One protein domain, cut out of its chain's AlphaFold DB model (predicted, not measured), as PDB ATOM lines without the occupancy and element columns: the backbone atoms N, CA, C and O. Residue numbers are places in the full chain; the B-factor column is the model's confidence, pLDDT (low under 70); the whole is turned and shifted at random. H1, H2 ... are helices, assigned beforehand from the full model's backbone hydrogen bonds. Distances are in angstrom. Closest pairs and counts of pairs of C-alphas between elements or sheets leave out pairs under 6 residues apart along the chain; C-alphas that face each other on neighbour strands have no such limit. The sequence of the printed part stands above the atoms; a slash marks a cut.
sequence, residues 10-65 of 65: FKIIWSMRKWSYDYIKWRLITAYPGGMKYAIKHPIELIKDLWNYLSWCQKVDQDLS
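What this domain is: This is residues 10 to 65 of the 65 residues of an uncharacterized protein of Candidatus Marinimicrobia bacterium (UniProt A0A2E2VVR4). One long helix, H4, makes the longest axis, and the three short helices H3, H2 and H1 arch over one side of it as a loose, open frame. H3 is at the first end of H4, H2 leads away from H3, and H1 comes back near H4, leaving the space between H2 and H4 open; residues 59 to 65, at the other end of H4, stick out. The printed part has 56 residues with four named helices, H1 to H4 in that order, and no named strand: all helix. It is only just loose, close to compact, with a radius of gyration of the C-alphas of 12.4 A, and spans 37 by 22 by 18 A.

How they stand to each other: H4, residues 43 to 63, is close to but not clearly touching H3, residues 36 to 41; the closest C-alphas, those of Ala 39 and Leu 46, are 5.8 A apart. These two run opposite ways at a steep tilt of 61 degrees. H3 touches H2, residues 21 to 31, where the closest C-alphas, those of Leu 28 and Met 36, are 5.9 A apart; they run the same way at a steep tilt of 63 degrees. H1, residues 10 to 16, only just touches H4, with 3 pairs of C-alphas within 8 A, and H4 does so with residues 54 to 57 alone. The closest C-alphas are those of Ile 12 and Leu 54, 6.9 A apart, and the lines are about perpendicular, at 80 degrees. H2 is apart from H4 and from H1, and H1 is apart from H3. In H1, H2, H3 and H4 every O i to N i+4 pair is within hydrogen-bond range.

Where its parts are: H4 is 30.3 A long, from C-alpha 43 at (-45.406, -27.022, -60.589) to C-alpha 63 at (-58.828, -23.078, -33.735). H3 measures 8.7 A, H2 15.3 A and H1 9.8 A; H1 begins with C-alpha 10 at (-48.169, -14.021, -47.206).

The domain as a whole: The two C-alphas farthest apart, those of Lys 41 and Ser 65, are 38.0 A apart. The printed part has no cut, and its three links are tight. Mean pLDDT of the printed part is 88.0; residues 63 to 65 are under 70.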
ATOM      1  N   PHE A  10     -49.476 -14.646 -46.984       83.44
ATOM      2  CA  PHE A  10     -48.169 -14.021 -47.206       83.44
ATOM      3  C   PHE A  10     -47.276 -14.006 -45.961       83.44
ATOM      4  O   PHE A  10     -46.083 -14.263 -46.070       83.44
ATOM      5  N   LYS A  11     -47.832 -13.763 -44.767       85.62
ATOM      6  CA  LYS A  11     -47.067 -13.797 -43.510       85.62
ATOM      7  C   LYS A  11     -46.634 -15.221 -43.141       85.62
ATOM      8  O   LYS A  11     -45.546 -15.410 -42.596       85.62
ATOM      9  N   ILE A  12     -47.458 -16.220 -43.462       86.81
ATOM     10  CA  ILE A  12     -47.104 -17.636 -43.294       86.81
ATOM     11  C   ILE A  12     -45.979 -18.005 -44.268       86.81
ATOM     12  O   ILE A  12     -44.940 -18.474 -43.817       86.81
ATOM     13  N   ILE A  13     -46.113 -17.674 -45.559       88.12
ATOM     14  CA  ILE A  13     -45.053 -17.859 -46.571       88.12
ATOM     15  C   ILE A  13     -43.752 -17.179 -46.128       88.12
ATOM     16  O   ILE A  13     -42.679 -17.772 -46.201       88.12
ATOM     17  N   TRP A  14     -43.833 -15.950 -45.617       88.44
ATOM     18  CA  TRP A  14     -42.662 -15.232 -45.117       88.44
ATOM     19  C   TRP A  14     -41.963 -15.974 -43.973       88.44
ATOM     20  O   TRP A  14     -40.739 -16.001 -43.900       88.44
ATOM     21  N   SER A  15     -42.735 -16.624 -43.102       87.81
ATOM     22  CA  SER A  15     -42.195 -17.433 -42.004       87.81
ATOM     23  C   SER A  15     -41.548 -18.726 -42.510       87.81
ATOM     24  O   SER A  15     -40.543 -19.158 -41.952       87.81
ATOM     25  N   MET A  16     -42.066 -19.302 -43.601       87.44
ATOM     26  CA  MET A  16     -41.496 -20.493 -44.245       87.44
ATOM     27  C   MET A  16     -40.103 -20.244 -44.838       87.44
ATOM     28  O   MET A  16     -39.341 -21.188 -44.992       87.44
ATOM     29  N   ARG A  17     -39.708 -18.988 -45.104       88.62
ATOM     30  CA  ARG A  17     -38.329 -18.659 -45.526       88.62
ATOM     31  C   ARG A  17     -37.263 -19.070 -44.508       88.62
ATOM     32  O   ARG A  17     -36.111 -19.232 -44.880       88.62
ATOM     33  N   LYS A  18     -37.636 -19.208 -43.232       92.00
ATOM     34  CA  LYS A  18     -36.733 -19.645 -42.156       92.00
ATOM     35  C   LYS A  18     -36.539 -21.161 -42.115       92.00
ATOM     36  O   LYS A  18     -35.795 -21.650 -41.273       92.00
ATOM     37  N   TRP A  19     -37.252 -21.910 -42.951       92.12
ATOM     38  CA  TRP A  19     -37.117 -23.356 -42.997       92.12
ATOM     39  C   TRP A  19     -35.736 -23.742 -43.509       92.12
ATOM     40  O   TRP A  19     -35.244 -23.175 -44.485       92.12
ATOM     41  N   SER A  20     -35.120 -24.722 -42.851       93.88
ATOM     42  CA  SER A  20     -33.867 -25.284 -43.334       93.88
ATOM     43  C   SER A  20     -34.094 -25.997 -44.665       93.88
ATOM     44  O   SER A  20     -35.169 -26.545 -44.933       93.88
ATOM     45  N   TYR A  21     -33.056 -26.011 -45.498       90.38
ATOM     46  CA  TYR A  21     -33.084 -26.749 -46.755       90.38
ATOM     47  C   TYR A  21     -33.418 -28.230 -46.527       90.38
ATOM     48  O   TYR A  21     -34.240 -28.789 -47.251       90.38
ATOM     49  N   ASP A  22     -32.864 -28.837 -45.473       93.25
ATOM     50  CA  ASP A  22     -33.139 -30.231 -45.116       93.25
ATOM     51  C   ASP A  22     -34.606 -30.468 -44.766       93.25
ATOM     52  O   ASP A  22     -35.185 -31.457 -45.209       93.25
ATOM     53  N   TYR A  23     -35.243 -29.537 -44.048       92.69
ATOM     54  CA  TYR A  23     -36.671 -29.629 -43.754       92.69
ATOM     55  C   TYR A  23     -37.515 -29.544 -45.029       92.69
ATOM     56  O   TYR A  23     -38.431 -30.343 -45.224       92.69
ATOM     57  N   ILE A  24     -37.190 -28.612 -45.932       90.69
ATOM     58  CA  ILE A  24     -37.882 -28.483 -47.223       90.69
ATOM     59  C   ILE A  24     -37.702 -29.763 -48.047       90.69
ATOM     60  O   ILE A  24     -38.672 -30.296 -48.586       90.69
ATOM     61  N   LYS A  25     -36.477 -30.289 -48.114       91.50
ATOM     62  CA  LYS A  25     -36.149 -31.517 -48.838       91.50
ATOM     63  C   LYS A  25     -36.900 -32.719 -48.270       91.50
ATOM     64  O   LYS A  25     -37.541 -33.435 -49.034       91.50
ATOM     65  N   TRP A  26     -36.866 -32.914 -46.953       93.25
ATOM     66  CA  TRP A  26     -37.605 -33.975 -46.268       93.25
ATOM     67  C   TRP A  26     -39.108 -33.880 -46.543       93.25
ATOM     68  O   TRP A  26     -39.743 -34.876 -46.893       93.25
ATOM     69  N   ARG A  27     -39.668 -32.668 -46.479       91.62
ATOM     70  CA  ARG A  27     -41.086 -32.423 -46.747       91.62
ATOM     71  C   ARG A  27     -41.473 -32.795 -48.176       91.62
ATOM     72  O   ARG A  27     -42.505 -33.425 -48.377       91.62
ATOM     73  N   LEU A  28     -40.644 -32.444 -49.159       90.88
ATOM     74  CA  LEU A  28     -40.890 -32.788 -50.560       90.88
ATOM     75  C   LEU A  28     -40.748 -34.290 -50.818       90.88
ATOM     76  O   LEU A  28     -41.567 -34.838 -51.543       90.88
ATOM     77  N   ILE A  29     -39.755 -34.958 -50.222       93.94
ATOM     78  CA  ILE A  29     -39.582 -36.419 -50.336       93.94
ATOM     79  C   ILE A  29     -40.761 -37.169 -49.708       93.94
ATOM     80  O   ILE A  29     -41.172 -38.201 -50.226       93.94
ATOM     81  N   THR A  30     -41.312 -36.642 -48.614       92.25
ATOM     82  CA  THR A  30     -42.468 -37.242 -47.932       92.25
ATOM     83  C   THR A  30     -43.763 -37.031 -48.717       92.25
ATOM     84  O   THR A  30     -44.602 -37.922 -48.763       92.25
ATOM     85  N   ALA A  31     -43.936 -35.858 -49.334       88.44
ATOM     86  CA  ALA A  31     -45.158 -35.510 -50.058       88.44
ATOM     87  C   ALA A  31     -45.204 -36.065 -51.489       88.44
ATOM     88  O   ALA A  31     -46.286 -36.367 -51.984       88.44
ATOM     89  N   TYR A  32     -44.052 -36.194 -52.157       91.25
ATOM     90  CA  TYR A  32     -43.992 -36.531 -53.577       91.25
ATOM     91  C   TYR A  32     -43.050 -37.703 -53.866       91.25
ATOM     92  O   TYR A  32     -41.903 -37.709 -53.400       91.25
ATOM     93  N   PRO A  33     -43.456 -38.651 -54.729       87.25
ATOM     94  CA  PRO A  33     -42.570 -39.714 -55.180       87.25
ATOM     95  C   PRO A  33     -41.408 -39.117 -55.986       87.25
ATOM     96  O   PRO A  33     -41.602 -38.485 -57.020       87.25
ATOM     97  N   GLY A  34     -40.173 -39.284 -55.508       86.62
ATOM     98  CA  GLY A  34     -38.991 -38.658 -56.122       86.62
ATOM     99  C   GLY A  34     -38.729 -37.207 -55.685       86.62
ATOM    100  O   GLY A  34     -37.831 -36.550 -56.225       86.62
ATOM    101  N   GLY A  35     -39.469 -36.710 -54.688       90.75
ATOM    102  CA  GLY A  35     -39.198 -35.474 -53.959       90.75
ATOM    103  C   GLY A  35     -39.126 -34.222 -54.830       90.75
ATOM    104  O   GLY A  35     -40.034 -33.920 -55.601       90.75
ATOM    105  N   MET A  36     -38.011 -33.491 -54.719       88.00
ATOM    106  CA  MET A  36     -37.755 -32.262 -55.488       88.00
ATOM    107  C   MET A  36     -37.963 -32.438 -56.999       88.00
ATOM    108  O   MET A  36     -38.497 -31.543 -57.646       88.00
ATOM    109  N   LYS A  37     -37.575 -33.585 -57.578       90.94
ATOM    110  CA  LYS A  37     -37.697 -33.809 -59.028       90.94
ATOM    111  C   LYS A  37     -39.156 -33.819 -59.479       90.94
ATOM    112  O   LYS A  37     -39.457 -33.296 -60.547       90.94
ATOM    113  N   TYR A  38     -40.044 -34.395 -58.673       92.25
ATOM    114  CA  TYR A  38     -41.477 -34.412 -58.955       92.25
ATOM    115  C   TYR A  38     -42.078 -33.016 -58.798       92.25
ATOM    116  O   TYR A  38     -42.735 -32.530 -59.710       92.25
ATOM    117  N   ALA A  39     -41.748 -32.323 -57.706       90.12
ATOM    118  CA  ALA A  39     -42.210 -30.958 -57.454       90.12
ATOM    119  C   ALA A  39     -41.839 -29.977 -58.585       90.12
ATOM    120  O   ALA A  39     -42.637 -29.114 -58.942       90.12
ATOM    121  N   ILE A  40     -40.649 -30.132 -59.178       88.94
ATOM    122  CA  ILE A  40     -40.201 -29.316 -60.319       88.94
ATOM    123  C   ILE A  40     -40.945 -29.691 -61.609       88.94
ATOM    124  O   ILE A  40     -41.279 -28.810 -62.397       88.94
ATOM    125  N   LYS A  41     -41.220 -30.983 -61.835       94.00
ATOM    126  CA  LYS A  41     -41.966 -31.459 -63.012       94.00
ATOM    127  C   LYS A  41     -43.459 -31.117 -62.959       94.00
ATOM    128  O   LYS A  41     -44.063 -30.926 -64.008       94.00
ATOM    129  N   HIS A  42     -44.028 -31.012 -61.758       93.19
ATOM    130  CA  HIS A  42     -45.453 -30.776 -61.511       93.19
ATOM    131  C   HIS A  42     -45.687 -29.465 -60.733       93.19
ATOM    132  O   HIS A  42     -46.205 -29.477 -59.612       93.19
ATOM    133  N   PRO A  43     -45.340 -28.297 -61.306       89.81
ATOM    134  CA  PRO A  43     -45.406 -27.022 -60.589       89.81
ATOM    135  C   PRO A  43     -46.837 -26.625 -60.195       89.81
ATOM    136  O   PRO A  43     -47.039 -25.980 -59.168       89.81
ATOM    137  N   ILE A  44     -47.847 -27.025 -60.977       93.12
ATOM    138  CA  ILE A  44     -49.261 -26.733 -60.692       93.12
ATOM    139  C   ILE A  44     -49.729 -27.479 -59.434       93.12
ATOM    140  O   ILE A  44     -50.400 -26.887 -58.586       93.12
ATOM    141  N   GLU A  45     -49.357 -28.755 -59.298       91.06
ATOM    142  CA  GLU A  45     -49.665 -29.576 -58.118       91.06
ATOM    143  C   GLU A  45     -48.990 -28.995 -56.874       91.06
ATOM    144  O   GLU A  45     -49.658 -28.744 -55.874       91.06
ATOM    145  N   LEU A  46     -47.705 -28.638 -56.987       91.25
ATOM    146  CA  LEU A  46     -46.952 -28.007 -55.905       91.25
ATOM    147  C   LEU A  46     -47.607 -26.711 -55.408       91.25
ATOM    148  O   LEU A  46     -47.700 -26.476 -54.201       91.25
ATOM    149  N   ILE A  47     -48.073 -25.862 -56.329       91.50
ATOM    150  CA  ILE A  47     -48.762 -24.614 -55.988       91.50
ATOM    151  C   ILE A  47     -50.095 -24.908 -55.291       91.50
ATOM    152  O   ILE A  47     -50.394 -24.278 -54.275       91.50
ATOM    153  N   LYS A  48     -50.888 -25.862 -55.795       93.12
ATOM    154  CA  LYS A  48     -52.155 -26.276 -55.166       93.12
ATOM    155  C   LYS A  48     -51.936 -26.761 -53.735       93.12
ATOM    156  O   LYS A  48     -52.623 -26.296 -52.824       93.12
ATOM    157  N   ASP A  49     -50.945 -27.617 -53.527       90.62
ATOM    158  CA  ASP A  49     -50.617 -28.160 -52.211       90.62
ATOM    159  C   ASP A  49     -50.103 -27.089 -51.259       90.62
ATOM    160  O   ASP A  49     -50.502 -27.047 -50.092       90.62
ATOM    161  N   LEU A  50     -49.293 -26.152 -51.755       91.06
ATOM    162  CA  LEU A  50     -48.876 -24.995 -50.975       91.06
ATOM    163  C   LEU A  50     -50.083 -24.140 -50.558       91.06
ATOM    164  O   LEU A  50     -50.188 -23.753 -49.395       91.06
ATOM    165  N   TRP A  51     -51.028 -23.870 -51.462       92.06
ATOM    166  CA  TRP A  51     -52.243 -23.110 -51.144       92.06
ATOM    167  C   TRP A  51     -53.154 -23.821 -50.142       92.06
ATOM    168  O   TRP A  51     -53.718 -23.164 -49.256       92.06
ATOM    169  N   ASN A  52     -53.279 -25.142 -50.252       92.12
ATOM    170  CA  ASN A  52     -54.008 -25.970 -49.298       92.12
ATOM    171  C   ASN A  52     -53.332 -25.942 -47.925       92.12
ATOM    172  O   ASN A  52     -53.997 -25.674 -46.925       92.12
ATOM    173  N   TYR A  53     -52.007 -26.095 -47.882       90.12
ATOM    174  CA  TYR A  53     -51.222 -26.004 -46.653       90.12
ATOM    175  C   TYR A  53     -51.374 -24.642 -45.969       90.12
ATOM    176  O   TYR A  53     -51.663 -24.576 -44.778       90.12
ATOM    177  N   LEU A  54     -51.264 -23.542 -46.719       90.56
ATOM    178  CA  LEU A  54     -51.453 -22.194 -46.179       90.56
ATOM    179  C   LEU A  54     -52.866 -21.990 -45.629       90.56
ATOM    180  O   LEU A  54     -53.043 -21.331 -44.607       90.56
ATOM    181  N   SER A  55     -53.872 -22.554 -46.299       91.50
ATOM    182  CA  SER A  55     -55.261 -22.491 -45.838       91.50
ATOM    183  C   SER A  55     -55.465 -23.318 -44.568       91.50
ATOM    184  O   SER A  55     -56.158 -22.864 -43.662       91.50
ATOM    185  N   TRP A  56     -54.825 -24.484 -44.459       89.50
ATOM    186  CA  TRP A  56     -54.813 -25.290 -43.241       89.50
ATOM    187  C   TRP A  56     -54.127 -24.559 -42.081       89.50
ATOM    188  O   TRP A  56     -54.725 -24.445 -41.017       89.50
ATOM    189  N   CYS A  57     -52.954 -23.951 -42.297       86.88
ATOM    190  CA  CYS A  57     -52.287 -23.134 -41.277       86.88
ATOM    191  C   CYS A  57     -53.192 -22.007 -40.765       86.88
ATOM    192  O   CYS A  57     -53.223 -21.737 -39.572       86.88
ATOM    193  N   GLN A  58     -53.951 -21.359 -41.654       86.06
ATOM    194  CA  GLN A  58     -54.901 -20.324 -41.249       86.06
ATOM    195  C   GLN A  58     -56.086 -20.856 -40.444       86.06
ATOM    196  O   GLN A  58     -56.604 -20.095 -39.634       86.06
ATOM    197  N   LYS A  59     -56.536 -22.094 -40.685       86.62
ATOM    198  CA  LYS A  59     -57.593 -22.742 -39.891       86.62
ATOM    199  C   LYS A  59     -57.073 -23.136 -38.511       86.62
ATOM    200  O   LYS A  59     -57.679 -22.784 -37.516       86.62
ATOM    201  N   VAL A  60     -55.894 -23.752 -38.445       83.69
ATOM    202  CA  VAL A  60     -55.259 -24.125 -37.172       83.69
ATOM    203  C   VAL A  60     -54.975 -22.898 -36.300       83.69
ATOM    204  O   VAL A  60     -55.267 -22.916 -35.110       83.69
ATOM    205  N   ASP A  61     -54.477 -21.802 -36.886       79.00
ATOM    206  CA  ASP A  61     -54.294 -20.530 -36.168       79.00
ATOM    207  C   ASP A  61     -55.632 -19.931 -35.673       79.00
ATOM    208  O   ASP A  61     -55.607 -19.109 -34.761       79.00
ATOM    209  N   GLN A  62     -56.776 -20.291 -36.276       74.69
ATOM    210  CA  GLN A  62     -58.109 -19.901 -35.793       74.69
ATOM    211  C   GLN A  62     -58.581 -20.800 -34.646       74.69
ATOM    212  O   GLN A  62     -59.113 -20.282 -33.673       74.69
ATOM    213  N   ASP A  63     -58.363 -22.111 -34.740       67.62
ATOM    214  CA  ASP A  63     -58.828 -23.078 -33.735       67.62
ATOM    215  C   ASP A  63     -58.012 -23.011 -32.430       67.62
ATOM    216  O   ASP A  63     -58.530 -23.280 -31.351       67.62
ATOM    217  N   LEU A  64     -56.735 -22.619 -32.504       59.50
ATOM    218  CA  LEU A  64     -55.861 -22.412 -31.338       59.50
ATOM    219  C   LEU A  64     -56.097 -21.070 -30.620       59.50
ATOM    220  O   LEU A  64     -55.357 -20.730 -29.692       59.50
ATOM    221  N   SER A  65     -57.065 -20.269 -31.074       49.53
ATOM    222  CA  SER A  65     -57.282 -18.893 -30.629       49.53
ATOM    223  C   SER A  65     -58.668 -18.715 -30.033       49.53
ATOM    224  O   SER A  65     -58.733 -18.081 -28.956       49.53
TER     225      SER A  65